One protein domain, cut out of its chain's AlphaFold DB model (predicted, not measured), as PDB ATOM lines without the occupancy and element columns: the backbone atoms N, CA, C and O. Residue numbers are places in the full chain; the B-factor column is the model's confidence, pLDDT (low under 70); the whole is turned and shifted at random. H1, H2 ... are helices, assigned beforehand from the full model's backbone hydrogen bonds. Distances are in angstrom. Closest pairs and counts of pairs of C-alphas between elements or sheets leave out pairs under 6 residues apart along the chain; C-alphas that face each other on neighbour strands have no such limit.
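Overview. This is residues 702 to 748 of the 749 residues of an uncharacterized protein of Candidatus Marinimicrobia bacterium (UniProt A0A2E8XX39). Two helices, H1 and H3, pack side by side and run opposite ways, their lines nearly parallel at a shallow tilt of 4 degrees. The short helix H2 points end-on at this pair, and its last residue, Ala 726, comes near both. The printed part has 47 residues, with three named helices in the order H1, H2, H3 and no named strand; its class is all helix. It is compact, with a radius of gyration of the C-alphas of 9.8 A, and elongated, spanning 29 by 19 by 16 A.

Along the chain. H1 is residues 702 to 711, 14.5 A from first to last C-alpha, and begins with C-alpha 702 at (150.434, 135.997, 176.280). H2 is residues 720 to 726, 9.8 A long, and ends with C-alpha 726 at (157.862, 126.198, 175.030). H3, residues 736 to 746, is the longest helix at 15.5 A and ends with C-alpha 746 at (158.568, 139.205, 170.069).

Arrangement. H1 and H3 touch, and their closest C-alphas, those of Val 704 and Ile 739, are 6.2 A apart. They run opposite ways at a shallow tilt of 4 degrees. H1 and H2 are close but not clearly touching; their closest C-alphas, those of Val 707 and Ala 726, are 6.3 A apart. Their lines are about perpendicular, at 76 degrees. H2 and H3 are also close but not clearly touching, with the closest C-alphas, those of Ala 726 and Asp 738, 6.7 A apart. Their lines are about perpendicular, at 74 degrees. In H1, H2 and H3 every O i to N i+4 pair is within hydrogen-bond range.

Size, cuts and confidence. The two C-alphas farthest apart are those of Glu 716 and Asp 748, at 29.8 A. The links from H1 to H2 and from H2 to H3, with 8 and 9 residues, are short. The printed part has no cut. Its mean pLDDT is 84.7, and no printed residue is under 70.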
ATOM      1  N   LEU A 702     151.275 137.022 175.664       88.50
ATOM      2  CA  LEU A 702     150.434 135.997 176.280       88.50
ATOM      3  C   LEU A 702     151.165 134.650 176.367       88.50
ATOM      4  O   LEU A 702     151.062 133.999 177.403       88.50
ATOM      5  N   ASP A 703     151.989 134.297 175.380       91.62
ATOM      6  CA  ASP A 703     152.789 133.062 175.383       91.62
ATOM      7  C   ASP A 703     153.920 133.116 176.408       91.62
ATOM      8  O   ASP A 703     154.155 132.156 177.139       91.62
ATOM      9  N   VAL A 704     154.544 134.292 176.553       90.81
ATOM     10  CA  VAL A 704     155.540 134.555 177.606       90.81
ATOM     11  C   VAL A 704     154.931 134.358 178.992       90.81
ATOM     12  O   VAL A 704     155.570 133.793 179.873       90.81
ATOM     13  N   ILE A 705     153.696 134.818 179.207       91.00
ATOM     14  CA  ILE A 705     153.006 134.637 180.490       91.00
ATOM     15  C   ILE A 705     152.751 133.147 180.755       91.00
ATOM     16  O   ILE A 705     152.932 132.709 181.891       91.00
ATOM     17  N   THR A 706     152.376 132.374 179.734       88.44
ATOM     18  CA  THR A 706     152.151 130.927 179.856       88.44
ATOM     19  C   THR A 706     153.437 130.188 180.232       88.44
ATOM     20  O   THR A 706     153.444 129.497 181.250       88.44
ATOM     21  N   VAL A 707     154.549 130.406 179.518       89.69
ATOM     22  CA  VAL A 707     155.823 129.733 179.841       89.69
ATOM     23  C   VAL A 707     156.389 130.186 181.192       89.69
ATOM     24  O   VAL A 707     156.907 129.373 181.950       89.69
ATOM     25  N   VAL A 708     156.221 131.461 181.569       92.31
ATOM     26  CA  VAL A 708     156.637 131.959 182.892       92.31
ATOM     27  C   VAL A 708     155.852 131.267 183.995       92.31
ATOM     28  O   VAL A 708     156.453 130.846 184.978       92.31
ATOM     29  N   ASN A 709     154.529 131.140 183.847       89.12
ATOM     30  CA  ASN A 709     153.699 130.464 184.837       89.12
ATOM     31  C   ASN A 709     154.064 128.981 184.969       89.12
ATOM     32  O   ASN A 709     154.016 128.467 186.081       89.12
ATOM     33  N   TYR A 710     154.460 128.320 183.879       89.56
ATOM     34  CA  TYR A 710     154.944 126.939 183.920       89.56
ATOM     35  C   TYR A 710     156.284 126.837 184.664       89.56
ATOM     36  O   TYR A 710     156.393 126.119 185.653       89.56
ATOM     37  N   VAL A 711     157.273 127.657 184.292       88.44
ATOM     38  CA  VAL A 711     158.619 127.633 184.899       88.44
ATOM     39  C   VAL A 711     158.603 127.980 186.395       88.44
ATOM     40  O   VAL A 711     159.434 127.481 187.152       88.44
ATOM     41  N   ILE A 712     157.671 128.824 186.856       86.19
ATOM     42  CA  ILE A 712     157.522 129.142 188.289       86.19
ATOM     43  C   ILE A 712     156.583 128.182 189.042       86.19
ATOM     44  O   ILE A 712     156.314 128.422 190.220       86.19
ATOM     45  N   GLY A 713     156.056 127.144 188.383       84.12
ATOM     46  CA  GLY A 713     155.149 126.154 188.977       84.12
ATOM     47  C   GLY A 713     153.749 126.687 189.307       84.12
ATOM     48  O   GLY A 713     153.067 126.152 190.174       84.12
ATOM     49  N   ALA A 714     153.316 127.778 188.667       83.06
ATOM     50  CA  ALA A 714     151.954 128.306 188.794       83.06
ATOM     51  C   ALA A 714     150.941 127.572 187.892       83.06
ATOM     52  O   ALA A 714     149.735 127.680 188.126       83.06
ATOM     53  N   ILE A 715     151.422 126.842 186.882       81.81
ATOM     54  CA  ILE A 715     150.685 125.812 186.141       81.81
ATOM     55  C   ILE A 715     151.554 124.553 186.094       81.81
ATOM     56  O   ILE A 715     152.754 124.654 185.861       81.81
ATOM     57  N   GLU A 716     150.951 123.398 186.369       73.00
ATOM     58  CA  GLU A 716     151.681 122.127 186.512       73.00
ATOM     59  C   GLU A 716     151.720 121.329 185.202       73.00
ATOM     60  O   GLU A 716     152.705 120.644 184.948       73.00
ATOM     61  N   ASP A 717     150.726 121.509 184.324       79.19
ATOM     62  CA  ASP A 717     150.599 120.741 183.085       79.19
ATOM     63  C   ASP A 717     150.508 121.649 181.851       79.19
ATOM     64  O   ASP A 717     149.605 122.484 181.734       79.19
ATOM     65  N   LEU A 718     151.430 121.436 180.911       79.69
ATOM     66  CA  LEU A 718     151.315 121.843 179.511       79.69
ATOM     67  C   LEU A 718     151.103 120.579 178.671       79.69
ATOM     68  O   LEU A 718     151.646 119.520 178.987       79.69
ATOM     69  N   SER A 719     150.304 120.668 177.610       78.12
ATOM     70  CA  SER A 719     150.192 119.568 176.650       78.12
ATOM     71  C   SER A 719     151.520 119.343 175.920       78.12
ATOM     72  O   SER A 719     152.368 120.232 175.863       78.12
ATOM     73  N   PHE A 720     151.698 118.157 175.336       75.75
ATOM     74  CA  PHE A 720     152.918 117.805 174.606       75.75
ATOM     75  C   PHE A 720     153.286 118.847 173.530       75.75
ATOM     76  O   PHE A 720     154.420 119.314 173.481       75.75
ATOM     77  N   ASP A 721     152.306 119.311 172.746       79.06
ATOM     78  CA  ASP A 721     152.526 120.340 171.722       79.06
ATOM     79  C   ASP A 721     152.913 121.707 172.325       79.06
ATOM     80  O   ASP A 721     153.695 122.453 171.734       79.06
ATOM     81  N   GLU A 722     152.400 122.041 173.513       82.62
ATOM     82  CA  GLU A 722     152.736 123.277 174.230       82.62
ATOM     83  C   GLU A 722     154.132 123.204 174.864       82.62
ATOM     84  O   GLU A 722     154.836 124.209 174.861       82.62
ATOM     85  N   LEU A 723     154.566 122.031 175.345       82.94
ATOM     86  CA  LEU A 723     155.940 121.798 175.811       82.94
ATOM     87  C   LEU A 723     156.939 121.930 174.662       82.94
ATOM     88  O   LEU A 723     157.947 122.618 174.795       82.94
ATOM     89  N   CYS A 724     156.600 121.363 173.505       83.56
ATOM     90  CA  CYS A 724     157.355 121.537 172.271       83.56
ATOM     91  C   CYS A 724     157.426 123.004 171.821       83.56
ATOM     92  O   CYS A 724     158.469 123.461 171.371       83.56
ATOM     93  N   ALA A 725     156.332 123.766 171.934       84.69
ATOM     94  CA  ALA A 725     156.339 125.197 171.629       84.69
ATOM     95  C   ALA A 725     157.124 126.021 172.670       84.69
ATOM     96  O   ALA A 725     157.622 127.102 172.339       84.69
ATOM     97  N   ALA A 726     157.206 125.536 173.911       86.94
ATOM     98  CA  ALA A 726     157.862 126.198 175.030       86.94
ATOM     99  C   ALA A 726     159.385 126.023 175.050       86.94
ATOM    100  O   ALA A 726     160.049 126.943 175.513       86.94
ATOM    101  N   ASP A 727     159.926 124.914 174.541       86.38
ATOM    102  CA  ASP A 727     161.368 124.698 174.340       86.38
ATOM    103  C   ASP A 727     161.832 125.452 173.082       86.38
ATOM    104  O   ASP A 727     161.874 124.930 171.971       86.38
ATOM    105  N   ASN A 728     162.083 126.753 173.230       83.44
ATOM    106  CA  ASN A 728     162.337 127.649 172.101       83.44
ATOM    107  C   ASN A 728     163.806 127.617 171.653       83.44
ATOM    108  O   ASN A 728     164.129 128.099 170.563       83.44
ATOM    109  N   ASN A 729     164.704 127.080 172.483       78.75
ATOM    110  CA  ASN A 729     166.110 126.887 172.138       78.75
ATOM    111  C   ASN A 729     166.449 125.432 171.725       78.75
ATOM    112  O   ASN A 729     167.586 125.199 171.298       78.75
ATOM    113  N   ASN A 730     165.466 124.519 171.756       78.19
ATOM    114  CA  ASN A 730     165.552 123.095 171.418       78.19
ATOM    115  C   ASN A 730     166.612 122.337 172.237       78.19
ATOM    116  O   ASN A 730     167.328 121.487 171.691       78.19
ATOM    117  N   ASP A 731     166.761 122.668 173.519       76.25
ATOM    118  CA  ASP A 731     167.680 121.969 174.425       76.25
ATOM    119  C   ASP A 731     167.011 120.834 175.222       76.25
ATOM    120  O   ASP A 731     167.692 120.103 175.946       76.25
ATOM    121  N   GLY A 732     165.704 120.635 175.028       75.00
ATOM    122  CA  GLY A 732     164.897 119.614 175.686       75.00
ATOM    123  C   GLY A 732     164.409 120.014 177.080       75.00
ATOM    124  O   GLY A 732     163.785 119.186 177.748       75.00
ATOM    125  N   ILE A 733     164.685 121.238 177.553       80.69
ATOM    126  CA  ILE A 733     164.365 121.690 178.912       80.69
ATOM    127  C   ILE A 733     163.740 123.089 178.897       80.69
ATOM    128  O   ILE A 733     164.434 124.096 178.831       80.69
ATOM    129  N   VAL A 734     162.436 123.181 179.167       81.81
ATOM    130  CA  VAL A 734     161.737 124.474 179.283       81.81
ATOM    131  C   VAL A 734     162.164 125.228 180.550       81.81
ATOM    132  O   VAL A 734     161.796 124.870 181.671       81.81
ATOM    133  N   ASN A 735     162.925 126.309 180.387       87.88
ATOM    134  CA  ASN A 735     163.459 127.111 181.482       87.88
ATOM    135  C   ASN A 735     163.512 128.623 181.156       87.88
ATOM    136  O   ASN A 735     162.866 129.140 180.244       87.88
ATOM    137  N   VAL A 736     164.242 129.402 181.962       90.69
ATOM    138  CA  VAL A 736     164.336 130.863 181.787       90.69
ATOM    139  C   VAL A 736     164.985 131.279 180.462       90.69
ATOM    140  O   VAL A 736     164.732 132.385 179.979       90.69
ATOM    141  N   LEU A 737     165.813 130.420 179.867       86.75
ATOM    142  CA  LEU A 737     166.451 130.672 178.579       86.75
ATOM    143  C   LEU A 737     165.425 130.672 177.441       86.75
ATOM    144  O   LEU A 737     165.506 131.543 176.573       86.75
ATOM    145  N   ASP A 738     164.408 129.819 177.509       91.31
ATOM    146  CA  ASP A 738     163.303 129.794 176.548       91.31
ATOM    147  C   ASP A 738     162.418 131.024 176.652       91.31
ATOM    148  O   ASP A 738     162.055 131.632 175.647       91.31
ATOM    149  N   ILE A 739     162.155 131.478 177.880       90.69
ATOM    150  CA  ILE A 739     161.442 132.737 178.125       90.69
ATOM    151  C   ILE A 739     162.181 133.895 177.440       90.69
ATOM    152  O   ILE A 739     161.564 134.742 176.791       90.69
ATOM    153  N   VAL A 740     163.511 133.937 177.561       89.94
ATOM    154  CA  VAL A 740     164.340 134.958 176.906       89.94
ATOM    155  C   VAL A 740     164.295 134.818 175.381       89.94
ATOM    156  O   VAL A 740     164.195 135.836 174.693       89.94
ATOM    157  N   ALA A 741     164.332 133.597 174.845       86.88
ATOM    158  CA  ALA A 741     164.254 133.332 173.409       86.88
ATOM    159  C   ALA A 741     162.898 133.757 172.806       86.88
ATOM    160  O   ALA A 741     162.864 134.469 171.796       86.88
ATOM    161  N   ILE A 742     161.788 133.460 173.488       89.06
ATOM    162  CA  ILE A 742     160.439 133.896 173.098       89.06
ATOM    163  C   ILE A 742     160.329 135.427 173.164       89.06
ATOM    164  O   ILE A 742     159.834 136.065 172.234       89.06
ATOM    165  N   VAL A 743     160.850 136.062 174.221       90.12
ATOM    166  CA  VAL A 743     160.848 137.532 174.344       90.12
ATOM    167  C   VAL A 743     161.673 138.199 173.237       90.12
ATOM    168  O   VAL A 743     161.234 139.210 172.689       90.12
ATOM    169  N   ASN A 744     162.834 137.649 172.875       87.38
ATOM    170  CA  ASN A 744     163.636 138.172 171.764       87.38
ATOM    171  C   ASN A 744     162.899 138.037 170.424       87.38
ATOM    172  O   ASN A 744     162.897 138.989 169.641       87.38
ATOM    173  N   THR A 745     162.189 136.922 170.223       85.38
ATOM    174  CA  THR A 745     161.333 136.691 169.051       85.38
ATOM    175  C   THR A 745     160.227 137.747 168.935       85.38
ATOM    176  O   THR A 745     159.985 138.270 167.852       85.38
ATOM    177  N   ILE A 746     159.605 138.150 170.049       87.75
ATOM    178  CA  ILE A 746     158.568 139.205 170.069       87.75
ATOM    179  C   ILE A 746     159.151 140.597 169.792       87.75
ATOM    180  O   ILE A 746     158.474 141.468 169.239       87.75
ATOM    181  N   LEU A 747     160.387 140.845 170.227       86.31
ATOM    182  CA  LEU A 747     161.043 142.148 170.119       86.31
ATOM    183  C   LEU A 747     161.752 142.377 168.770       86.31
ATOM    184  O   LEU A 747     162.316 143.459 168.598       86.31
ATOM    185  N   ASP A 748     161.698 141.418 167.831       71.62
ATOM    186  CA  ASP A 748     162.411 141.440 166.538       71.62
ATOM    187  C   ASP A 748     163.930 141.729 166.699       71.62
ATOM    188  O   ASP A 748     164.519 142.471 165.904       71.62
TER     189      ASP A 748